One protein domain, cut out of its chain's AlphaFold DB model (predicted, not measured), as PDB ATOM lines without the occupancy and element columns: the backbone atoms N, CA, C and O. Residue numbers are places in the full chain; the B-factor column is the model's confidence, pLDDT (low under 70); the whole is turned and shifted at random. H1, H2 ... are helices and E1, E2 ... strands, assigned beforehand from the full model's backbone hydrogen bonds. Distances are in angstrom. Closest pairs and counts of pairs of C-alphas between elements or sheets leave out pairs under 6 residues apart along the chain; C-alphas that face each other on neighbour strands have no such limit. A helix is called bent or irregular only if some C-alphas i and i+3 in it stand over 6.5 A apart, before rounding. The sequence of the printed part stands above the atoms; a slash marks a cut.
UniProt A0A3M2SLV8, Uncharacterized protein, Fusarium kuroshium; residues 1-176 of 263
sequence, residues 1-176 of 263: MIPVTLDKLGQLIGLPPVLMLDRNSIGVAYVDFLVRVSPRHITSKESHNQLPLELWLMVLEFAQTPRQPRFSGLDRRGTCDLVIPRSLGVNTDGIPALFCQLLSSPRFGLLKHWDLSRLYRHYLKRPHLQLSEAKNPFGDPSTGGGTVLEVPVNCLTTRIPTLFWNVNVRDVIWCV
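What this domain is: This is residues 1 to 176 of the 263 residues of an uncharacterized protein of Fusarium kuroshium (UniProt A0A3M2SLV8). A curled, strongly twisted sheet of five strands, like part of a barrel with its edge strands E4 and E5 coming near to each other, forms the core. H1 and H2 are on its opposite faces; the helical hairpin of H2 and H3 and the loop of residues 38 to 52 lie toward one end of the long axis, and H4 with the loop of residues 126 to 147 lies at the other, next to H6. The printed part has 176 residues, with six named helices and five named strands in the order H1 E1 H2 H3 E2 E3 H4 E4 H5 E5 H6, and the class is mixed, helices and strands. The sheet runs E4 E3 E2 E1 E5, all antiparallel. By its radius of gyration of the C-alphas, 18.1 A, the whole is compact, yet the outline is elongated, with spans of 61 by 35 by 28 A.

Where its parts are: In the sheet, E4 is residues 148 to 152, E3 residues 96 to 102 with a length of 18.9 A, E2 residues 80 to 90 with 23.7 A, E1 residues 19 to 22, and E5 residues 163 to 165. E2 begins at C-alpha 80, (123.527, 104.762, 159.855), and bends by 83 degrees at residue 87. H1 is residues 6 to 14, 14.0 A long, beginning at C-alpha 6, (121.237, 123.952, 153.442). H2, residues 23 to 37, is 22.1 A long, H3, residues 53 to 64, 15.9 A, and H4, residues 114 to 125, 17.6 A. H5 is residues 153 to 157. H6, residues 169 to 175, ends at C-alpha 175, (128.707, 103.023, 159.642). H1 is irregular, with C-alphas 7 and 10 at 7.2 A, and H2 only just so, with C-alphas 24 and 27 at 6.7 A.

How they stand to each other: In the sheet, the pairing of E2 is staggered: residues 80 to 83 pair with E1, where N 21 and O 81 are 2.8 A apart, and residues 83 to 90 with E3, where N 99 and O 87 are 2.9 A apart. E2 and E3 form a hairpin. At the edges, E4 pairs with E3, N 149 and O 100 at 2.7 A, and E5 with E1, N 164 and O 20 at 2.8 A. E4 and E5 are only just apart, at 8.4 A. H1 is on the sheet at a height of 6.3 A, and H2 is on the opposite face at 9.0 A; each lies over none of the strands, but only just. H5 stands at the sheet's level and touches H2, the closest C-alphas being those of Ala 29 and Cys 155, 5.2 A. H2 and H3 form a helical hairpin and touch, closest at C-alphas Asp 32 and Leu 60, 6.7 A, at a shallow tilt of 22 degrees, opposite ways. H3 is not on the sheet. H6 lies over E2 at a height of 9.7 A. H4 only grazes the sheet with residues 124 to 125; it touches H6, closest at C-alphas Arg 121 and Val 169, 6.5 A. Every O i to N i+4 pair is within hydrogen-bond range in H3 and H6, against 3 of 5 in H1, 9 of 11 in H2, 7 of 8 in H4 and 0 of 1 in H5, whose O i to N i+3 pairs are 2 of 2.

The domain as a whole: The two C-alphas farthest apart, those of Ser 47 and Ser 132, are 62.0 A from each other. The printed part has no cut. The links H2 to H3, H3 to E2, E3 to H4 and H4 to E4 are long, the last with 22 residues. Mean pLDDT of the printed part is 84.2, and residues 64 to 77 and 141 to 145 are under 70.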
ATOM      1  N   MET A   1     133.124 111.124 154.481       85.62
ATOM      2  CA  MET A   1     131.809 111.797 154.551       85.62
ATOM      3  C   MET A   1     131.918 113.253 155.021       85.62
ATOM      4  O   MET A   1     132.815 113.562 155.797       85.62
ATOM      5  N   ILE A   2     131.039 114.145 154.548       89.94
ATOM      6  CA  ILE A   2     130.966 115.581 154.901       89.94
ATOM      7  C   ILE A   2     129.516 115.895 155.313       89.94
ATOM      8  O   ILE A   2     128.622 115.408 154.625       89.94
ATOM      9  N   PRO A   3     129.240 116.667 156.381       92.56
ATOM     10  CA  PRO A   3     127.871 117.067 156.717       92.56
ATOM     11  C   PRO A   3     127.181 117.814 155.568       92.56
ATOM     12  O   PRO A   3     127.804 118.624 154.878       92.56
ATOM     13  N   VAL A   4     125.903 117.526 155.345       92.94
ATOM     14  CA  VAL A   4     125.061 118.256 154.392       92.94
ATOM     15  C   VAL A   4     124.608 119.566 155.023       92.94
ATOM     16  O   VAL A   4     124.090 119.580 156.136       92.94
ATOM     17  N   THR A   5     124.770 120.654 154.280       90.75
ATOM     18  CA  THR A   5     124.325 122.001 154.640       90.75
ATOM     19  C   THR A   5     123.172 122.445 153.737       90.75
ATOM     20  O   THR A   5     122.957 121.887 152.656       90.75
ATOM     21  N   LEU A   6     122.417 123.461 154.167       90.44
ATOM     22  CA  LEU A   6     121.237 123.952 153.442       90.44
ATOM     23  C   LEU A   6     121.529 124.370 151.996       90.44
ATOM     24  O   LEU A   6     120.750 124.062 151.095       90.44
ATOM     25  N   ASP A   7     122.662 125.031 151.760       91.50
ATOM     26  CA  ASP A   7     123.076 125.514 150.438       91.50
ATOM     27  C   ASP A   7     123.295 124.378 149.424       91.50
ATOM     28  O   ASP A   7     123.246 124.601 148.213       91.50
ATOM     29  N   LYS A   8     123.490 123.141 149.898       90.88
ATOM     30  CA  LYS A   8     123.693 121.964 149.048       90.88
ATOM     31  C   LYS A   8     122.409 121.258 148.645       90.88
ATOM     32  O   LYS A   8     122.450 120.470 147.703       90.88
ATOM     33  N   LEU A   9     121.273 121.540 149.281       92.06
ATOM     34  CA  LEU A   9     120.045 120.768 149.071       92.06
ATOM     35  C   LEU A   9     119.571 120.776 147.615       92.06
ATOM     36  O   LEU A   9     119.288 119.715 147.065       92.06
ATOM     37  N   GLY A  10     119.570 121.939 146.958       90.06
ATOM     38  CA  GLY A  10     119.184 122.034 145.546       90.06
ATOM     39  C   GLY A  10     120.075 121.188 144.626       90.06
ATOM     40  O   GLY A  10     119.572 120.497 143.743       90.06
ATOM     41  N   GLN A  11     121.390 121.172 144.880       92.50
ATOM     42  CA  GLN A  11     122.344 120.349 144.122       92.50
ATOM     43  C   GLN A  11     122.097 118.855 144.354       92.50
ATOM     44  O   GLN A  11     122.105 118.071 143.407       92.50
ATOM     45  N   LEU A  12     121.852 118.474 145.610       92.62
ATOM     46  CA  LEU A  12     121.607 117.090 145.998       92.62
ATOM     47  C   LEU A  12     120.294 116.549 145.428       92.62
ATOM     48  O   LEU A  12     120.221 115.367 145.146       92.62
ATOM     49  N   ILE A  13     119.276 117.381 145.214       92.81
ATOM     50  CA  ILE A  13     118.017 116.942 144.589       92.81
ATOM     51  C   ILE A  13     118.157 116.854 143.070       92.81
ATOM     52  O   ILE A  13     117.641 115.923 142.460       92.81
ATOM     53  N   GLY A  14     118.866 117.804 142.452       90.62
ATOM     54  CA  GLY A  14     119.068 117.816 141.002       90.62
ATOM     55  C   GLY A  14     119.924 116.649 140.501       90.62
ATOM     56  O   GLY A  14     119.665 116.111 139.428       90.62
ATOM     57  N   LEU A  15     120.922 116.228 141.285       90.69
ATOM     58  CA  LEU A  15     121.741 115.053 140.990       90.69
ATOM     59  C   LEU A  15     121.894 114.188 142.250       90.69
ATOM     60  O   LEU A  15     122.925 114.290 142.913       90.69
ATOM     61  N   PRO A  16     120.902 113.335 142.575       92.06
ATOM     62  CA  PRO A  16     120.844 112.598 143.836       92.06
ATOM     63  C   PRO A  16     121.996 111.615 144.015       92.06
ATOM     64  O   PRO A  16     122.002 110.580 143.341       92.06
ATOM     65  N   PRO A  17     122.963 111.886 144.916       95.06
ATOM     66  CA  PRO A  17     123.946 110.891 145.309       95.06
ATOM     67  C   PRO A  17     123.381 110.016 146.435       95.06
ATOM     68  O   PRO A  17     122.343 110.320 147.028       95.06
ATOM     69  N   VAL A  18     124.104 108.955 146.781       95.38
ATOM     70  CA  VAL A  18     123.873 108.251 148.041       95.38
ATOM     71  C   VAL A  18     124.378 109.123 149.187       95.38
ATOM     72  O   VAL A  18     125.526 109.583 149.198       95.38
ATOM     73  N   LEU A  19     123.500 109.347 150.152       96.00
ATOM     74  CA  LEU A  19     123.770 110.032 151.403       96.00
ATOM     75  C   LEU A  19     123.769 109.028 152.549       96.00
ATOM     76  O   LEU A  19     123.220 107.932 152.444       96.00
ATOM     77  N   MET A  20     124.375 109.433 153.655       95.12
ATOM     78  CA  MET A  20     124.387 108.672 154.892       95.12
ATOM     79  C   MET A  20     123.629 109.438 155.961       95.12
ATOM     80  O   MET A  20     123.978 110.577 156.269       95.12
ATOM     81  N   LEU A  21     122.589 108.816 156.497       94.38
ATOM     82  CA  LEU A  21     121.740 109.361 157.541       94.38
ATOM     83  C   LEU A  21     122.098 108.708 158.874       94.38
ATOM     84  O   LEU A  21     121.957 107.499 159.026       94.38
ATOM     85  N   ASP A  22     122.522 109.511 159.843       91.25
ATOM     86  CA  ASP A  22     122.664 109.081 161.231       91.25
ATOM     87  C   ASP A  22     121.325 109.284 161.947       91.25
ATOM     88  O   ASP A  22     120.992 110.393 162.378       91.25
ATOM     89  N   ARG A  23     120.540 108.206 162.053       84.69
ATOM     90  CA  ARG A  23     119.201 108.243 162.658       84.69
ATOM     91  C   ARG A  23     119.221 108.692 164.113       84.69
ATOM     92  O   ARG A  23     118.344 109.448 164.528       84.69
ATOM     93  N   ASN A  24     120.231 108.269 164.865       84.50
ATOM     94  CA  ASN A  24     120.334 108.566 166.291       84.50
ATOM     95  C   ASN A  24     120.570 110.061 166.537       84.50
ATOM     96  O   ASN A  24     120.130 110.606 167.548       84.50
ATOM     97  N   SER A  25     121.200 110.744 165.580       86.50
ATOM     98  CA  SER A  25     121.474 112.177 165.672       86.50
ATOM     99  C   SER A  25     120.259 113.060 165.354       86.50
ATOM    100  O   SER A  25     120.258 114.226 165.743       86.50
ATOM    101  N   ILE A  26     119.215 112.558 164.672       87.19
ATOM    102  CA  ILE A  26     118.076 113.391 164.224       87.19
ATOM    103  C   ILE A  26     117.342 114.020 165.408       87.19
ATOM    104  O   ILE A  26     117.093 115.225 165.402       87.19
ATOM    105  N   GLY A  27     117.017 113.219 166.427       86.75
ATOM    106  CA  GLY A  27     116.299 113.703 167.608       86.75
ATOM    107  C   GLY A  27     117.104 114.745 168.381       86.75
ATOM    108  O   GLY A  27     116.580 115.801 168.725       86.75
ATOM    109  N   VAL A  28     118.400 114.492 168.584       87.88
ATOM    110  CA  VAL A  28     119.283 115.427 169.296       87.88
ATOM    111  C   VAL A  28     119.445 116.728 168.506       87.88
ATOM    112  O   VAL A  28     119.379 117.808 169.087       87.88
ATOM    113  N   ALA A  29     119.597 116.648 167.179       89.50
ATOM    114  CA  ALA A  29     119.674 117.826 166.317       89.50
ATOM    115  C   ALA A  29     118.379 118.641 166.369       89.50
ATOM    116  O   ALA A  29     118.416 119.860 166.501       89.50
ATOM    117  N   TYR A  30     117.225 117.979 166.336       88.38
ATOM    118  CA  TYR A  30     115.941 118.660 166.453       88.38
ATOM    119  C   TYR A  30     115.814 119.416 167.785       88.38
ATOM    120  O   TYR A  30     115.401 120.576 167.799       88.38
ATOM    121  N   VAL A  31     116.247 118.808 168.894       88.50
ATOM    122  CA  VAL A  31     116.296 119.476 170.204       88.50
ATOM    123  C   VAL A  31     117.286 120.649 170.203       88.50
ATOM    124  O   VAL A  31     116.916 121.726 170.664       88.50
ATOM    125  N   ASP A  32     118.496 120.503 169.641       89.44
ATOM    126  CA  ASP A  32     119.471 121.609 169.514       89.44
ATOM    127  C   ASP A  32     118.877 122.790 168.740       89.44
ATOM    128  O   ASP A  32     119.011 123.942 169.158       89.44
ATOM    129  N   PHE A  33     118.156 122.516 167.650       89.00
ATOM    130  CA  PHE A  33     117.440 123.543 166.902       89.00
ATOM    131  C   PHE A  33     116.382 124.247 167.763       89.00
ATOM    132  O   PHE A  33     116.382 125.477 167.847       89.00
ATOM    133  N   LEU A  34     115.500 123.490 168.427       88.44
ATOM    134  CA  LEU A  34     114.430 124.063 169.246       88.44
ATOM    135  C   LEU A  34     114.980 124.933 170.375       88.44
ATOM    136  O   LEU A  34     114.517 126.058 170.548       88.44
ATOM    137  N   VAL A  35     115.997 124.454 171.096       87.62
ATOM    138  CA  VAL A  35     116.643 125.190 172.193       87.62
ATOM    139  C   VAL A  35     117.234 126.515 171.705       87.62
ATOM    140  O   VAL A  35     117.089 127.528 172.387       87.62
ATOM    141  N   ARG A  36     117.850 126.544 170.515       84.06
ATOM    142  CA  ARG A  36     118.414 127.774 169.929       84.06
ATOM    143  C   ARG A  36     117.357 128.786 169.512       84.06
ATOM    144  O   ARG A  36     117.591 129.981 169.650       84.06
ATOM    145  N   VAL A  37     116.233 128.322 168.966       84.06
ATOM    146  CA  VAL A  37     115.136 129.206 168.542       84.06
ATOM    147  C   VAL A  37     114.376 129.723 169.759       84.06
ATOM    148  O   VAL A  37     114.203 130.928 169.923       84.06
ATOM    149  N   SER A  38     113.919 128.817 170.624       81.25
ATOM    150  CA  SER A  38     113.434 129.147 171.960       81.25
ATOM    151  C   SER A  38     113.310 127.876 172.806       81.25
ATOM    152  O   SER A  38     112.503 127.005 172.466       81.25
ATOM    153  N   PRO A  39     113.985 127.784 173.967       78.06
ATOM    154  CA  PRO A  39     113.854 126.632 174.861       78.06
ATOM    155  C   PRO A  39     112.428 126.478 175.413       78.06
ATOM    156  O   PRO A  39     112.039 125.393 175.837       78.06
ATOM    157  N   ARG A  40     111.611 127.540 175.340       75.62
ATOM    158  CA  ARG A  40     110.192 127.532 175.726       75.62
ATOM    159  C   ARG A  40     109.325 126.621 174.856       75.62
ATOM    160  O   ARG A  40     108.233 126.258 175.281       75.62
ATOM    161  N   HIS A  41     109.795 126.249 173.665       75.81
ATOM    162  CA  HIS A  41     109.102 125.298 172.793       75.81
ATOM    163  C   HIS A  41     109.195 123.848 173.284       75.81
ATOM    164  O   HIS A  41     108.543 122.978 172.712       75.81
ATOM    165  N   ILE A  42     109.978 123.576 174.332       78.19
ATOM    166  CA  ILE A  42     110.081 122.248 174.931       78.19
ATOM    167  C   ILE A  42     109.434 122.283 176.316       78.19
ATOM    168  O   ILE A  42     109.990 122.820 177.272       78.19
ATOM    169  N   THR A  43     108.237 121.707 176.417       75.38
ATOM    170  CA  THR A  43     107.435 121.671 177.648       75.38
ATOM    171  C   THR A  43     107.050 120.243 178.003       75.38
ATOM    172  O   THR A  43     106.761 119.438 177.115       75.38
ATOM    173  N   SER A  44     106.963 119.933 179.298       74.31
ATOM    174  CA  SER A  44     106.298 118.703 179.740       74.31
ATOM    175  C   SER A  44     104.799 118.755 179.398       74.31
ATOM    176  O   SER A  44     104.176 119.818 179.462       74.31
ATOM    177  N   LYS A  45     104.204 117.605 179.049       72.25
ATOM    178  CA  LYS A  45     102.757 117.508 178.775       72.25
ATOM    179  C   LYS A  45     101.890 117.800 180.004       72.25
ATOM    180  O   LYS A  45     100.765 118.250 179.845       72.25
ATOM    181  N   GLU A  46     102.396 117.516 181.204       72.81
ATOM    182  CA  GLU A  46     101.582 117.487 182.429       72.81
ATOM    183  C   GLU A  46     101.668 118.760 183.271       72.81
ATOM    184  O   GLU A  46     100.715 119.083 183.972       72.81
ATOM    185  N   SER A  47     102.781 119.495 183.223       70.31
ATOM    186  CA  SER A  47     103.007 120.615 184.148       70.31
ATOM    187  C   SER A  47     103.365 121.936 183.478       70.31
ATOM    188  O   SER A  47     103.574 122.919 184.181       70.31
ATOM    189  N   HIS A  48     103.474 121.982 182.142       72.12
ATOM    190  CA  HIS A  48     104.064 123.114 181.411       72.12
ATOM    191  C   HIS A  48     105.451 123.531 181.938       72.12
ATOM    192  O   HIS A  48     105.946 124.610 181.606       72.12
ATOM    193  N   ASN A  49     106.103 122.680 182.738       77.50
ATOM    194  CA  ASN A  49     107.409 122.979 183.296       77.50
ATOM    195  C   ASN A  49     108.425 123.007 182.159       77.50
ATOM    196  O   ASN A  49     108.465 122.114 181.305       77.50
ATOM    197  N   GLN A  50     109.249 124.048 182.172       80.69
ATOM    198  CA  GLN A  50     110.318 124.270 181.213       80.69
ATOM    199  C   GLN A  50     111.647 124.104 181.934       80.69
ATOM    200  O   GLN A  50     111.852 124.658 183.015       80.69
ATOM    201  N   LEU A  51     112.557 123.345 181.330       82.50
ATOM    202  CA  LEU A  51     113.940 123.342 181.780       82.50
ATOM    203  C   LEU A  51     114.578 124.695 181.409       82.50
ATOM    204  O   LEU A  51     114.379 125.165 180.283       82.50
ATOM    205  N   PRO A  52     115.345 125.319 182.322       85.75
ATOM    206  CA  PRO A  52     116.189 126.458 181.990       85.75
ATOM    207  C   PRO A  52     117.131 126.142 180.825       85.75
ATOM    208  O   PRO A  52     117.515 124.986 180.611       85.75
ATOM    209  N   LEU A  53     117.519 127.178 180.080       84.88
ATOM    210  CA  LEU A  53     118.404 127.049 178.920       84.88
ATOM    211  C   LEU A  53     119.716 126.344 179.290       84.88
ATOM    212  O   LEU A  53     120.208 125.517 178.534       84.88
ATOM    213  N   GLU A  54     120.250 126.631 180.471       87.75
ATOM    214  CA  GLU A  54     121.494 126.071 180.989       87.75
ATOM    215  C   GLU A  54     121.413 124.545 181.119       87.75
ATOM    216  O   GLU A  54     122.349 123.842 180.741       87.75
ATOM    217  N   LEU A  55     120.272 124.015 181.584       88.56
ATOM    218  CA  LEU A  55     120.063 122.568 181.680       88.56
ATOM    219  C   LEU A  55     119.968 121.931 180.293       88.56
ATOM    220  O   LEU A  55     120.534 120.864 180.071       88.56
ATOM    221  N   TRP A  56     119.309 122.597 179.341       88.25
ATOM    222  CA  TRP A  56     119.268 122.129 177.956       88.25
ATOM    223  C   TRP A  56     120.646 122.099 177.307       88.25
ATOM    224  O   TRP A  56     120.972 121.127 176.633       88.25
ATOM    225  N   LEU A  57     121.465 123.130 177.525       85.62
ATOM    226  CA  LEU A  57     122.831 123.168 177.012       85.62
ATOM    227  C   LEU A  57     123.682 122.045 177.608       85.62
ATOM    228  O   LEU A  57     124.403 121.405 176.852       85.62
ATOM    229  N   MET A  58     123.538 121.732 178.900       86.06
ATOM    230  CA  MET A  58     124.215 120.583 179.515       86.06
ATOM    231  C   MET A  58     123.731 119.239 178.960       86.06
ATOM    232  O   MET A  58     124.543 118.352 178.722       86.06
ATOM    233  N   VAL A  59     122.426 119.069 178.724       85.19
ATOM    234  CA  VAL A  59     121.884 117.847 178.102       85.19
ATOM    235  C   VAL A  59     122.400 117.691 176.675       85.19
ATOM    236  O   VAL A  59     122.788 116.595 176.279       85.19
ATOM    237  N   LEU A  60     122.416 118.779 175.903       84.62
ATOM    238  CA  LEU A  60     122.942 118.788 174.544       84.62
ATOM    239  C   LEU A  60     124.441 118.532 174.533       84.62
ATOM    240  O   LEU A  60     124.888 117.742 173.718       84.62
ATOM    241  N   GLU A  61     125.204 119.129 175.445       82.75
ATOM    242  CA  GLU A  61     126.623 118.837 175.613       82.75
ATOM    243  C   GLU A  61     126.831 117.369 175.980       82.75
ATOM    244  O   GLU A  61     127.616 116.708 175.318       82.75
ATOM    245  N   PHE A  62     126.057 116.815 176.920       79.25
ATOM    246  CA  PHE A  62     126.123 115.401 177.287       79.25
ATOM    247  C   PHE A  62     125.828 114.486 176.091       79.25
ATOM    248  O   PHE A  62     126.610 113.584 175.795       79.25
ATOM    249  N   ALA A  63     124.745 114.759 175.362       76.31
ATOM    250  CA  ALA A  63     124.340 114.012 174.173       76.31
ATOM    251  C   ALA A  63     125.304 114.192 172.987       76.31
ATOM    252  O   ALA A  63     125.388 113.319 172.125       76.31
ATOM    253  N   GLN A  64     126.017 115.319 172.939       67.81
ATOM    254  CA  GLN A  64     127.040 115.626 171.944       67.81
ATOM    255  C   GLN A  64     128.441 115.212 172.391       67.81
ATOM    256  O   GLN A  64     129.327 115.281 171.540       67.81
ATOM    257  N   THR A  65     128.655 114.826 173.665       54.16
ATOM    258  CA  THR A  65     129.992 114.620 174.244       54.16
ATOM    259  C   THR A  65     130.749 113.682 173.325       54.16
ATOM    260  O   THR A  65     130.423 112.493 173.251       54.16
ATOM    261  N   PRO A  66     131.738 114.199 172.586       49.66
ATOM    262  CA  PRO A  66     132.450 113.371 171.656       49.66
ATOM    263  C   PRO A  66     133.296 112.426 172.497       49.66
ATOM    264  O   PRO A  66     134.132 112.869 173.290       49.66
ATOM    265  N   ARG A  67     133.185 111.121 172.256       48.12
ATOM    266  CA  ARG A  67     134.392 110.302 172.344       48.12
ATOM    267  C   ARG A  67     135.317 110.772 171.195       48.12
ATOM    268  O   ARG A  67     135.428 110.133 170.177       48.12
ATOM    269  N   GLN A  68     135.961 111.933 171.363       39.50
ATOM    270  CA  GLN A  68     136.995 112.546 170.503       39.50
ATOM    271  C   GLN A  68     136.615 113.275 169.176       39.50
ATOM    272  O   GLN A  68     135.561 113.064 168.591       39.50
ATOM    273  N   PRO A  69     137.451 114.243 168.710       41.09
ATOM    274  CA  PRO A  69     136.974 115.416 167.964       41.09
ATOM    275  C   PRO A  69     137.156 115.392 166.437       41.09
ATOM    276  O   PRO A  69     136.962 116.426 165.797       41.09
ATOM    277  N   ARG A  70     137.535 114.281 165.798       42.62
ATOM    278  CA  ARG A  70     137.597 114.210 164.323       42.62
ATOM    279  C   ARG A  70     137.259 112.803 163.860       42.62
ATOM    280  O   ARG A  70     138.134 111.956 163.795       42.62
ATOM    281  N   PHE A  71     135.988 112.572 163.540       47.28
ATOM    282  CA  PHE A  71     135.450 111.272 163.109       47.28
ATOM    283  C   PHE A  71     135.584 110.110 164.111       47.28
ATOM    284  O   PHE A  71     135.050 109.041 163.828       47.28
ATOM    285  N   SER A  72     136.213 110.308 165.269       42.97
ATOM    286  CA  SER A  72     136.236 109.352 166.372       42.97
ATOM    287  C   SER A  72     134.982 109.489 167.244       42.97
ATOM    288  O   SER A  72     134.520 110.590 167.525       42.97
ATOM    289  N   GLY A  73     134.380 108.348 167.576       40.81
ATOM    290  CA  GLY A  73     133.528 108.155 168.750       40.81
ATOM    291  C   GLY A  73     132.133 108.785 168.806       40.81
ATOM    292  O   GLY A  73     131.646 109.159 169.872       40.81
ATOM    293  N   LEU A  74     131.387 108.699 167.711       44.28
ATOM    294  CA  LEU A  74     130.150 107.930 167.846       44.28
ATOM    295  C   LEU A  74     130.500 106.531 167.345       44.28
ATOM    296  O   LEU A  74     131.017 106.404 166.233       44.28
ATOM    297  N   ASP A  75     130.236 105.492 168.135       56.72
ATOM    298  CA  ASP A  75     130.183 104.121 167.624       56.72
ATOM    299  C   ASP A  75     128.968 104.037 166.688       56.72
ATOM    300  O   ASP A  75     127.919 103.500 167.020       56.72
ATOM    301  N   ARG A  76     129.078 104.684 165.519       60.25
ATOM    302  CA  ARG A  76     128.048 104.729 164.477       60.25
ATOM    303  C   ARG A  76     127.933 103.393 163.758       60.25
ATOM    304  O   ARG A  76     127.278 103.313 162.723       60.25
ATOM    305  N   ARG A  77     128.618 102.362 164.257       66.12
ATOM    306  CA  ARG A  77     128.626 101.023 163.695       66.12
ATOM    307  C   ARG A  77     127.208 100.482 163.672       66.12
ATOM    308  O   ARG A  77     126.623 100.178 164.702       66.12
ATOM    309  N   GLY A  78     126.665 100.378 162.465       71.19
ATOM    310  CA  GLY A  78     125.324  99.858 162.235       71.19
ATOM    311  C   GLY A  78     124.201 100.808 162.657       71.19
ATOM    312  O   GLY A  78     123.063 100.363 162.762       71.19
ATOM    313  N   THR A  79     124.481 102.093 162.906       79.56
ATOM    314  CA  THR A  79     123.448 103.081 163.282       79.56
ATOM    315  C   THR A  79     123.058 104.008 162.137       79.56
ATOM    316  O   THR A  79     122.161 104.839 162.293       79.56
ATOM    317  N   CYS A  80     123.767 103.919 161.012       90.50
ATOM    318  CA  CYS A  80     123.527 104.762 159.855       90.50
ATOM    319  C   CYS A  80     122.770 104.016 158.762       90.50
ATOM    320  O   CYS A  80     123.026 102.843 158.497       90.50
ATOM    321  N   ASP A  81     121.921 104.754 158.062       92.56
ATOM    322  CA  ASP A  81     121.209 104.284 156.884       92.56
ATOM    323  C   ASP A  81     121.723 104.974 155.622       92.56
ATOM    324  O   ASP A  81     122.126 106.142 155.643       92.56
ATOM    325  N   LEU A  82     121.666 104.263 154.496       94.50
ATOM    326  CA  LEU A  82     121.916 104.852 153.185       94.50
ATOM    327  C   LEU A  82     120.616 105.354 152.584       94.50
ATOM    328  O   LEU A  82     119.623 104.629 152.529       94.50
ATOM    329  N   VAL A  83     120.630 106.590 152.101       94.69
ATOM    330  CA  VAL A  83     119.434 107.230 151.557       94.69
ATOM    331  C   VAL A  83     119.733 107.995 150.269       94.69
ATOM    332  O   VAL A  83     120.870 108.392 150.025       94.69
ATOM    333  N   ILE A  84     118.707 108.236 149.453       94.12
ATOM    334  CA  ILE A  84     118.768 109.121 148.281       94.12
ATOM    335  C   ILE A  84     117.787 110.278 148.481       94.12
ATOM    336  O   ILE A  84     116.607 110.018 148.729       94.12
ATOM    337  N   PRO A  85     118.214 111.544 148.335       94.44
ATOM    338  CA  PRO A  85     117.307 112.685 148.400       94.44
ATOM    339  C   PRO A  85     116.348 112.673 147.201       94.44
ATOM    340  O   PRO A  85     116.763 112.453 146.063       94.44
ATOM    341  N   ARG A  86     115.055 112.907 147.447       92.81
ATOM    342  CA  ARG A  86     114.010 112.890 146.410       92.81
ATOM    343  C   ARG A  86     113.392 114.249 146.172       92.81
ATOM    344  O   ARG A  86     113.293 114.681 145.029       92.81
ATOM    345  N   SER A  87     112.982 114.915 147.238       93.94
ATOM    346  CA  SER A  87     112.295 116.194 147.137       93.94
ATOM    347  C   SER A  87     112.453 117.004 148.412       93.94
ATOM    348  O   SER A  87     112.736 116.474 149.488       93.94
ATOM    349  N   LEU A  88     112.253 118.310 148.274       94.75
ATOM    350  CA  LEU A  88     111.962 119.194 149.394       94.75
ATOM    351  C   LEU A  88     110.468 119.442 149.429       94.75
ATOM    352  O   LEU A  88     109.828 119.596 148.389       94.75
ATOM    353  N   GLY A  89     109.936 119.524 150.634       93.62
ATOM    354  CA  GLY A  89     108.555 119.895 150.846       93.62
ATOM    355  C   GLY A  89     108.331 120.274 152.292       93.62
ATOM    356  O   GLY A  89     109.243 120.719 152.992       93.62
ATOM    357  N   VAL A  90     107.100 120.077 152.727       94.38
ATOM    358  CA  VAL A  90     106.654 120.367 154.080       94.38
ATOM    359  C   VAL A  90     106.067 119.078 154.640       94.38
ATOM    360  O   VAL A  90     105.327 118.394 153.933       94.38
ATOM    361  N   ASN A  91     106.446 118.713 155.864       89.94
ATOM    362  CA  ASN A  91     105.893 117.537 156.530       89.94
ATOM    363  C   ASN A  91     104.462 117.798 157.037       89.94
ATOM    364  O   ASN A  91     103.912 118.892 156.880       89.94
ATOM    365  N   THR A  92     103.858 116.794 157.675       88.06
ATOM    366  CA  THR A  92     102.495 116.887 158.229       88.06
ATOM    367  C   THR A  92     102.319 118.003 159.257       88.06
ATOM    368  O   THR A  92     101.213 118.514 159.411       88.06
ATOM    369  N   ASP A  93     103.401 118.411 159.920       84.94
ATOM    370  CA  ASP A  93     103.405 119.438 160.964       84.94
ATOM    371  C   ASP A  93     103.701 120.846 160.419       84.94
ATOM    372  O   ASP A  93     103.898 121.787 161.188       84.94
ATOM    373  N   GLY A  94     103.770 121.022 159.096       88.06
ATOM    374  CA  GLY A  94     104.091 122.320 158.500       88.06
ATOM    375  C   GLY A  94     105.589 122.663 158.514       88.06
ATOM    376  O   GLY A  94     105.964 123.790 158.188       88.06
ATOM    377  N   ILE A  95     106.462 121.715 158.867       88.88
ATOM    378  CA  ILE A  95     107.911 121.916 158.976       88.88
ATOM    379  C   ILE A  95     108.586 121.575 157.638       88.88
ATOM    380  O   ILE A  95     108.359 120.489 157.097       88.88
ATOM    381  N   PRO A  96     109.458 122.450 157.098       93.50
ATOM    382  CA  PRO A  96     110.251 122.131 155.918       93.50
ATOM    383  C   PRO A  96     111.090 120.861 156.117       93.50
ATOM    384  O   PRO A  96     111.868 120.759 157.072       93.50
ATOM    385  N   ALA A  97     110.961 119.905 155.199       94.94
ATOM    386  CA  ALA A  97     111.603 118.598 155.280       94.94
ATOM    387  C   ALA A  97     112.231 118.182 153.942       94.94
ATOM    388  O   ALA A  97     111.707 118.466 152.860       94.94
ATOM    389  N   LEU A  98     113.371 117.497 154.034       95.38
ATOM    390  CA  LEU A  98     113.972 116.745 152.941       95.38
ATOM    391  C   LEU A  98     113.432 115.314 152.996       95.38
ATOM    392  O   LEU A  98     113.642 114.605 153.981       95.38
ATOM    393  N   PHE A  99     112.769 114.892 151.925       94.50
ATOM    394  CA  PHE A  99     112.266 113.534 151.779       94.50
ATOM    395  C   PHE A  99     113.329 112.678 151.104       94.50
ATOM    396  O   PHE A  99     113.768 112.951 149.982       94.50
ATOM    397  N   CYS A 100     113.746 111.639 151.806       94.38
ATOM    398  CA  CYS A 100     114.825 110.752 151.420       94.38
ATOM    399  C   CYS A 100     114.283 109.335 151.247       94.38
ATOM    400  O   CYS A 100     113.624 108.815 152.137       94.38
ATOM    401  N   GLN A 101     114.587 108.672 150.138       93.88
ATOM    402  CA  GLN A 101     114.286 107.250 149.995       93.88
ATOM    403  C   GLN A 101     115.374 106.422 150.671       93.88
ATOM    404  O   GLN A 101     116.554 106.590 150.363       93.88
ATOM    405  N   LEU A 102     114.970 105.508 151.546       92.69
ATOM    406  CA  LEU A 102     115.848 104.511 152.140       92.69
ATOM    407  C   LEU A 102     116.300 103.507 151.076       92.69
ATOM    408  O   LEU A 102     115.485 102.973 150.321       92.69
ATOM    409  N   LEU A 103     117.603 103.252 151.026       91.12
ATOM    410  CA  LEU A 103     118.185 102.227 150.171       91.12
ATOM    411  C   LEU A 103     118.285 100.895 150.899       91.12
ATOM    412  O   LEU A 103     118.444 100.842 152.116       91.12
ATOM    413  N   SER A 104     118.260  99.807 150.130       85.19
ATOM    414  CA  SER A 104     118.683  98.508 150.643       85.19
ATOM    415  C   SER A 104     120.139  98.585 151.096       85.19
ATOM    416  O   SER A 104     120.975  99.108 150.356       85.19
ATOM    417  N   SER A 105     120.449  98.029 152.265       80.12
ATOM    418  CA  SER A 105     121.810  97.995 152.804       80.12
ATOM    419  C   SER A 105     122.679  97.027 151.997       80.12
ATOM    420  O   SER A 105     122.497  95.810 152.116       80.12
ATOM    421  N   PRO A 106     123.611  97.513 151.154       85.06
ATOM    422  CA  PRO A 106     124.512  96.621 150.450       85.06
ATOM    423  C   PRO A 106     125.528  96.018 151.430       85.06
ATOM    424  O   PRO A 106     125.723  96.522 152.533       85.06
ATOM    425  N   ARG A 107     126.191  94.939 151.008       90.19
ATOM    426  CA  ARG A 107     127.271  94.285 151.763       90.19
ATOM    427  C   ARG A 107     128.619  94.575 151.112       90.19
ATOM    428  O   ARG A 107     129.194  93.718 150.441       90.19
ATOM    429  N   PHE A 108     129.093  95.808 151.234       92.44
ATOM    430  CA  PHE A 108     130.383  96.229 150.697       92.44
ATOM    431  C   PHE A 108     131.557  95.574 151.422       92.44
ATOM    432  O   PHE A 108     132.611  95.388 150.817       92.44
ATOM    433  N   GLY A 109     131.377  95.151 152.671       90.06
ATOM    434  CA  GLY A 109     132.368  94.388 153.419       90.06
ATOM    435  C   GLY A 109     132.697  93.037 152.791       90.06
ATOM    436  O   GLY A 109     133.782  92.511 153.018       90.06
ATOM    437  N   LEU A 110     131.801  92.496 151.959       90.81
ATOM    438  CA  LEU A 110     131.957  91.207 151.276       90.81
ATOM    439  C   LEU A 110     132.503  91.337 149.845       90.81
ATOM    440  O   LEU A 110     132.468  90.371 149.078       90.81
ATOM    441  N   LEU A 111     132.984  92.522 149.459       89.81
ATOM    442  CA  LEU A 111     133.589  92.737 148.149       89.81
ATOM    443  C   LEU A 111     134.840  91.872 147.977       89.81
ATOM    444  O   LEU A 111     135.807  91.994 148.720       89.81
ATOM    445  N   LYS A 112     134.813  91.013 146.955       83.75
ATOM    446  CA  LYS A 112     135.883  90.047 146.670       83.75
ATOM    447  C   LYS A 112     136.936  90.544 145.689       83.75
ATOM    448  O   LYS A 112     137.960  89.892 145.574       83.75
ATOM    449  N   HIS A 113     136.680  91.652 144.995       87.31
ATOM    450  CA  HIS A 113     137.559  92.193 143.960       87.31
ATOM    451  C   HIS A 113     137.656  93.711 144.083       87.31
ATOM    452  O   HIS A 113     136.647  94.392 144.303       87.31
ATOM    453  N   TRP A 114     138.861  94.243 143.909       84.69
ATOM    454  CA  TRP A 114     139.129  95.673 144.024       84.69
ATOM    455  C   TRP A 114     138.404  96.504 142.948       84.69
ATOM    456  O   TRP A 114     137.908  97.595 143.242       84.69
ATOM    457  N   ASP A 115     138.245  95.970 141.733       86.69
ATOM    458  CA  ASP A 115     137.530  96.644 140.642       86.69
ATOM    459  C   ASP A 115     136.069  96.925 141.000       86.69
ATOM    460  O   ASP A 115     135.547  98.007 140.721       86.69
ATOM    461  N   LEU A 116     135.423  96.004 141.722       87.31
ATOM    462  CA  LEU A 116     134.064  96.209 142.221       87.31
ATOM    463  C   LEU A 116     134.010  97.337 143.259       87.31
ATOM    464  O   LEU A 116     133.079  98.139 143.244       87.31
ATOM    465  N   SER A 117     135.026  97.459 144.123       86.88
ATOM    466  CA  SER A 117     135.138  98.589 145.058       86.88
ATOM    467  C   SER A 117     135.242  99.923 144.315       86.88
ATOM    468  O   SER A 117     134.581 100.895 144.691       86.88
ATOM    469  N   ARG A 118     136.008  99.983 143.218       87.50
ATOM    470  CA  ARG A 118     136.075 101.176 142.358       87.50
ATOM    471  C   ARG A 118     134.740 101.472 141.695       87.50
ATOM    472  O   ARG A 118     134.273 102.608 141.779       87.50
ATOM    473  N   LEU A 119     134.101 100.462 141.113       89.69
ATOM    474  CA  LEU A 119     132.797 100.584 140.471       89.69
ATOM    475  C   LEU A 119     131.730 101.100 141.452       89.69
ATOM    476  O   LEU A 119     130.985 102.029 141.148       89.69
ATOM    477  N   TYR A 120     131.692 100.572 142.675       90.88
ATOM    478  CA  TYR A 120     130.700 100.964 143.680       90.88
ATOM    479  C   TYR A 120     130.885 102.398 144.189       90.88
ATOM    480  O   TYR A 120     129.906 103.040 144.570       90.88
ATOM    481  N   ARG A 121     132.091 102.979 144.088       91.31
ATOM    482  CA  ARG A 121     132.272 104.430 144.297       91.31
ATOM    483  C   ARG A 121     131.506 105.260 143.264       91.31
ATOM    484  O   ARG A 121     131.079 106.366 143.593       91.31
ATOM    485  N   HIS A 122     131.318 104.759 142.041       91.75
ATOM    486  CA  HIS A 122     130.491 105.434 141.038       91.75
ATOM    487  C   HIS A 122     129.010 105.349 141.402       91.75
ATOM    488  O   HIS A 122     128.339 106.379 141.386       91.75
ATOM    489  N   TYR A 123     128.529 104.180 141.836       91.88
ATOM    490  CA  TYR A 123     127.152 104.015 142.314       91.88
ATOM    491  C   TYR A 123     126.832 104.890 143.530       91.88
ATOM    492  O   TYR A 123     125.769 105.494 143.577       91.88
ATOM    493  N   LEU A 124     127.758 105.048 144.481       93.75
ATOM    494  CA  LEU A 124     127.562 105.964 145.613       93.75
ATOM    495  C   LEU A 124     127.383 107.426 145.173       93.75
ATOM    496  O   LEU A 124     126.647 108.182 145.800       93.75
ATOM    497  N   LYS A 125     128.037 107.842 144.086       93.44
ATOM    498  CA  LYS A 125     127.908 109.207 143.551       93.44
ATOM    499  C   LYS A 125     126.694 109.374 142.644       93.44
ATOM    500  O   LYS A 125     126.150 110.469 142.558       93.44
ATOM    501  N   ARG A 126     126.327 108.320 141.916       91.00
ATOM    502  CA  ARG A 126     125.265 108.317 140.908       91.00
ATOM    503  C   ARG A 126     124.515 106.978 140.950       91.00
ATOM    504  O   ARG A 126     124.707 106.137 140.072       91.00
ATOM    505  N   PRO A 127     123.656 106.774 141.958       89.50
ATOM    506  CA  PRO A 127     122.979 105.501 142.199       89.50
ATOM    507  C   PRO A 127     121.991 105.104 141.103       89.50
ATOM    508  O   PRO A 127     121.593 103.952 141.050       89.50
ATOM    509  N   HIS A 128     121.591 106.023 140.228       85.44
ATOM    510  CA  HIS A 128     120.703 105.756 139.094       85.44
ATOM    511  C   HIS A 128     121.439 105.241 137.846       85.44
ATOM    512  O   HIS A 128     120.787 104.814 136.897       85.44
ATOM    513  N   LEU A 129     122.776 105.308 137.803       85.38
ATOM    514  CA  LEU A 129     123.519 104.791 136.656       85.38
ATOM    515  C   LEU A 129     123.372 103.274 136.572       85.38
ATOM    516  O   LEU A 129     123.446 102.582 137.581       85.38
ATOM    517  N   GLN A 130     123.215 102.762 135.358       83.56
ATOM    518  CA  GLN A 130     123.365 101.344 135.061       83.56
ATOM    519  C   GLN A 130     124.721 101.174 134.383       83.56
ATOM    520  O   GLN A 130     124.939 101.709 133.297       83.56
ATOM    521  N   LEU A 131     125.645 100.494 135.055       83.12
ATOM    522  CA  LEU A 131     126.944 100.136 134.500       83.12
ATOM    523  C   LEU A 131     126.850  98.696 133.993       83.12
ATOM    524  O   LEU A 131     126.228  97.851 134.632       83.12
ATOM    525  N   SER A 132     127.431  98.421 132.830       83.62
ATOM    526  CA  SER A 132     127.411  97.084 132.220       83.62
ATOM    527  C   SER A 132     128.221  96.050 133.008       83.62
ATOM    528  O   SER A 132     127.968  94.853 132.923       83.62
ATOM    529  N   GLU A 133     129.193  96.527 133.780       84.75
ATOM    530  CA  GLU A 133     130.248  95.749 134.414       84.75
ATOM    531  C   GLU A 133     129.805  95.109 135.738       84.75
ATOM    532  O   GLU A 133     130.384  94.107 136.153       84.75
ATOM    533  N   ALA A 134     128.776  95.645 136.407       83.12
ATOM    534  CA  ALA A 134     128.154  94.973 137.545       83.12
ATOM    535  C   ALA A 134     126.717  95.432 137.791       83.12
ATOM    536  O   ALA A 134     126.290  96.511 137.392       83.12
ATOM    537  N   LYS A 135     125.978  94.614 138.541       86.12
ATOM    538  CA  LYS A 135     124.644  94.970 139.019       86.12
ATOM    539  C   LYS A 135     124.728  96.105 140.044       86.12
ATOM    540  O   LYS A 135     125.588  96.095 140.921       86.12
ATOM    541  N   ASN A 136     123.775  97.033 139.977       87.19
ATOM    542  CA  ASN A 136     123.621  98.077 140.983       87.19
ATOM    543  C   ASN A 136     123.420  97.464 142.385       87.19
ATOM    544  O   ASN A 136     122.465  96.697 142.573       87.19
ATOM    545  N   PRO A 137     124.270  97.794 143.376       87.50
ATOM    546  CA  PRO A 137     124.180  97.210 144.711       87.50
ATOM    547  C   PRO A 137     122.949  97.672 145.506       87.50
ATOM    548  O   PRO A 137     122.619  97.058 146.517       87.50
ATOM    549  N   PHE A 138     122.270  98.730 145.058       86.75
ATOM    550  CA  PHE A 138     121.091  99.306 145.709       86.75
ATOM    551  C   PHE A 138     119.765  98.891 145.048       86.75
ATOM    552  O   PHE A 138     118.707  99.383 145.433       86.75
ATOM    553  N   GLY A 139     119.807  98.017 144.033       81.31
ATOM    554  CA  GLY A 139     118.646  97.711 143.192       81.31
ATOM    555  C   GLY A 139     118.356  98.814 142.170       81.31
ATOM    556  O   GLY A 139     119.258  99.563 141.802       81.31
ATOM    557  N   ASP A 140     117.116  98.895 141.673       75.38
ATOM    558  CA  ASP A 140     116.671 100.030 140.857       75.38
ATOM    559  C   ASP A 140     116.073 101.111 141.769       75.38
ATOM    560  O   ASP A 140     114.907 101.000 142.167       75.38
ATOM    561  N   PRO A 141     116.823 102.178 142.098       67.75
ATOM    562  CA  PRO A 141     116.308 103.241 142.947       67.75
ATOM    563  C   PRO A 141     115.143 103.994 142.292       67.75
ATOM    564  O   PRO A 141     114.456 104.742 142.975       67.75
ATOM    565  N   SER A 142     114.897 103.843 140.990       66.81
ATOM    566  CA  SER A 142     113.811 104.531 140.278       66.81
ATOM    567  C   SER A 142     112.439 103.921 140.566       66.81
ATOM    568  O   SER A 142     111.418 104.578 140.368       66.81
ATOM    569  N   THR A 143     112.396 102.685 141.072       63.84
ATOM    570  CA  THR A 143     111.150 102.077 141.537       63.84
ATOM    571  C   THR A 143     110.739 102.739 142.855       63.84
ATOM    572  O   THR A 143     111.277 102.453 143.923       63.84
ATOM    573  N   GLY A 144     109.808 103.696 142.785       57.44
ATOM    574  CA  GLY A 144     109.342 104.534 143.903       57.44
ATOM    575  C   GLY A 144     108.594 103.808 145.035       57.44
ATOM    576  O   GLY A 144     107.775 104.426 145.703       57.44
ATOM    577  N   GLY A 145     108.844 102.514 145.248       61.75
ATOM    578  CA  GLY A 145     108.222 101.681 146.283       61.75
ATOM    579  C   GLY A 145     109.035 101.539 147.576       61.75
ATOM    580  O   GLY A 145     108.717 100.683 148.395       61.75
ATOM    581  N   GLY A 146     110.108 102.316 147.753       75.94
ATOM    582  CA  GLY A 146     110.942 102.267 148.959       75.94
ATOM    583  C   GLY A 146     110.391 103.106 150.115       75.94
ATOM    584  O   GLY A 146     109.698 104.097 149.900       75.94
ATOM    585  N   THR A 147     110.756 102.742 151.347       89.88
ATOM    586  CA  THR A 147     110.460 103.537 152.548       89.88
ATOM    587  C   THR A 147     111.019 104.951 152.401       89.88
ATOM    588  O   THR A 147     112.208 105.127 152.130       89.88
ATOM    589  N   VAL A 148     110.172 105.959 152.603       91.88
ATOM    590  CA  VAL A 148     110.578 107.367 152.619       91.88
ATOM    591  C   VAL A 148     110.820 107.799 154.060       91.88
ATOM    592  O   VAL A 148     110.028 107.507 154.951       91.88
ATOM    593  N   LEU A 149     111.941 108.472 154.283       92.88
ATOM    594  CA  LEU A 149     112.335 109.076 155.544       92.88
ATOM    595  C   LEU A 149     112.277 110.590 155.416       92.88
ATOM    596  O   LEU A 149     112.716 111.164 154.417       92.88
ATOM    597  N   GLU A 150     111.772 111.227 156.461       93.75
ATOM    598  CA  GLU A 150     111.684 112.675 156.557       93.75
ATOM    599  C   GLU A 150     112.837 113.193 157.407       93.75
ATOM    600  O   GLU A 150     113.019 112.785 158.556       93.75
ATOM    601  N   VAL A 151     113.631 114.098 156.840       93.38
ATOM    602  CA  VAL A 151     114.700 114.788 157.560       93.38
ATOM    603  C   VAL A 151     114.318 116.262 157.660       93.38
ATOM    604  O   VAL A 151     114.351 116.957 156.640       93.38
ATOM    605  N   PRO A 152     113.954 116.771 158.852       93.19
ATOM    606  CA  PRO A 152     113.645 118.184 159.016       93.19
ATOM    607  C   PRO A 152     114.830 119.043 158.575       93.19
ATOM    608  O   PRO A 152     115.958 118.863 159.040       93.19
ATOM    609  N   VAL A 153     114.577 119.999 157.684       93.56
ATOM    610  CA  VAL A 153     115.619 120.851 157.087       93.56
ATOM    611  C   VAL A 153     116.349 121.656 158.165       93.56
ATOM    612  O   VAL A 153     117.561 121.848 158.094       93.56
ATOM    613  N   ASN A 154     115.637 122.037 159.225       90.62
ATOM    614  CA  ASN A 154     116.195 122.743 160.374       90.62
ATOM    615  C   ASN A 154     117.298 121.947 161.087       90.62
ATOM    616  O   ASN A 154     118.266 122.550 161.548       90.62
ATOM    617  N   CYS A 155     117.235 120.609 161.100       90.00
ATOM    618  CA  CYS A 155     118.283 119.773 161.692       90.00
ATOM    619  C   CYS A 155     119.629 119.924 160.962       90.00
ATOM    620  O   CYS A 155     120.678 119.719 161.570       90.00
ATOM    621  N   LEU A 156     119.621 120.339 159.688       90.25
ATOM    622  CA  LEU A 156     120.824 120.566 158.875       90.25
ATOM    623  C   LEU A 156     121.529 121.900 159.183       90.25
ATOM    624  O   LEU A 156     122.627 122.144 158.690       90.25
ATOM    625  N   THR A 157     120.903 122.776 159.975       87.44
ATOM    626  CA  THR A 157     121.487 124.058 160.428       87.44
ATOM    627  C   THR A 157     122.177 123.960 161.784       87.44
ATOM    628  O   THR A 157     122.828 124.903 162.236       87.44
ATOM    629  N   THR A 158     122.002 122.825 162.451       85.56
ATOM    630  CA  THR A 158     122.456 122.604 163.818       85.56
ATOM    631  C   THR A 158     123.934 122.253 163.844       85.56
ATOM    632  O   THR A 158     124.541 121.922 162.824       85.56
ATOM    633  N   ARG A 159     124.534 122.290 165.035       84.50
ATOM    634  CA  ARG A 159     125.914 121.808 165.201       84.50
ATOM    635  C   ARG A 159     126.010 120.282 165.185       84.50
ATOM    636  O   ARG A 159     127.121 119.764 165.142       84.50
ATOM    637  N   ILE A 160     124.877 119.578 165.218       86.88
ATOM    638  CA  ILE A 160     124.805 118.121 165.263       86.88
ATOM    639  C   ILE A 160     124.586 117.597 163.842       86.88
ATOM    640  O   ILE A 160     123.482 117.696 163.302       86.88
ATOM    641  N   PRO A 161     125.616 117.032 163.198       88.81
ATOM    642  CA  PRO A 161     125.486 116.580 161.826       88.81
ATOM    643  C   PRO A 161     124.673 115.279 161.762       88.81
ATOM    644  O   PRO A 161     125.066 114.257 162.325       88.81
ATOM    645  N   THR A 162     123.554 115.322 161.039       90.75
ATOM    646  CA  THR A 162     122.590 114.211 160.899       90.75
ATOM    647  C   THR A 162     122.651 113.528 159.540       90.75
ATOM    648  O   THR A 162     122.403 112.331 159.432       90.75
ATOM    649  N   LEU A 163     123.000 114.276 158.496       94.31
ATOM    650  CA  LEU A 163     123.027 113.809 157.119       94.31
ATOM    651  C   LEU A 163     124.384 114.134 156.507       94.31
ATOM    652  O   LEU A 163     124.890 115.248 156.654       94.31
ATOM    653  N   PHE A 164     124.969 113.170 155.806       94.38
ATOM    654  CA  PHE A 164     126.302 113.291 155.239       94.38
ATOM    655  C   PHE A 164     126.313 112.948 153.751       94.38
ATOM    656  O   PHE A 164     125.697 111.978 153.313       94.38
ATOM    657  N   TRP A 165     127.073 113.721 152.982       94.44
ATOM    658  CA  TRP A 165     127.352 113.479 151.569       94.44
ATOM    659  C   TRP A 165     128.817 113.080 151.361       94.44
ATOM    660  O   TRP A 165     129.611 113.004 152.309       94.44
ATOM    661  N   ASN A 166     129.176 112.801 150.104       92.50
ATOM    662  CA  ASN A 166     130.492 112.278 149.726       92.50
ATOM    663  C   ASN A 166     130.837 110.996 150.512       92.50
ATOM    664  O   ASN A 166     131.909 110.867 151.115       92.50
ATOM    665  N   VAL A 167     129.860 110.087 150.558       92.75
ATOM    666  CA  VAL A 167     129.977 108.756 151.152       92.75
ATOM    667  C   VAL A 167     130.878 107.907 150.261       92.75
ATOM    668  O   VAL A 167     130.764 107.937 149.035       92.75
ATOM    669  N   ASN A 168     131.792 107.157 150.870       91.12
ATOM    670  CA  ASN A 168     132.638 106.194 150.169       91.12
ATOM    671  C   ASN A 168     132.419 104.775 150.722       91.12
ATOM    672  O   ASN A 168     131.772 104.596 151.750       91.12
ATOM    673  N   VAL A 169     132.987 103.772 150.047       91.69
ATOM    674  CA  VAL A 169     132.842 102.348 150.398       91.69
ATOM    675  C   VAL A 169     133.220 102.059 151.853       91.69
ATOM    676  O   VAL A 169     132.496 101.349 152.542       91.69
ATOM    677  N   ARG A 170     134.309 102.654 152.346       89.50
ATOM    678  CA  ARG A 170     134.771 102.451 153.723       89.50
ATOM    679  C   ARG A 170     133.785 103.014 154.744       89.50
ATOM    680  O   ARG A 170     133.588 102.414 155.793       89.50
ATOM    681  N   ASP A 171     133.155 104.145 154.415       89.69
ATOM    682  CA  ASP A 171     132.204 104.808 155.298       89.69
ATOM    683  C   ASP A 171     130.944 103.925 155.425       89.69
ATOM    684  O   ASP A 171     130.399 103.798 156.515       89.69
ATOM    685  N   VAL A 172     130.522 103.259 154.337       92.31
ATOM    686  CA  VAL A 172     129.418 102.279 154.352       92.31
ATOM    687  C   VAL A 172     129.765 101.074 155.221       92.31
ATOM    688  O   VAL A 172     129.002 100.742 156.125       92.31
ATOM    689  N   ILE A 173     130.932 100.461 155.003       91.31
ATOM    690  CA  ILE A 173     131.366  99.299 155.790       91.31
ATOM    691  C   ILE A 173     131.364  99.653 157.274       91.31
ATOM    692  O   ILE A 173     130.812  98.924 158.089       91.31
ATOM    693  N   TRP A 174     131.941 100.797 157.633       87.38
ATOM    694  CA  TRP A 174     132.038 101.224 159.022       87.38
ATOM    695  C   TRP A 174     130.677 101.555 159.644       87.38
ATOM    696  O   TRP A 174     130.319 100.987 160.673       87.38
ATOM    697  N   CYS A 175     129.905 102.450 159.029       87.19
ATOM    698  CA  CYS A 175     128.707 103.023 159.642       87.19
ATOM    699  C   CYS A 175     127.433 102.193 159.419       87.19
ATOM    700  O   CYS A 175     126.519 102.237 160.236       87.19
ATOM    701  N   VAL A 176     127.341 101.447 158.320       90.19
ATOM    702  CA  VAL A 176     126.124 100.707 157.935       90.19
ATOM    703  C   VAL A 176     126.287  99.221 158.232       90.19
ATOM    704  O   VAL A 176     125.377  98.587 158.753       90.19
TER     705      VAL A 176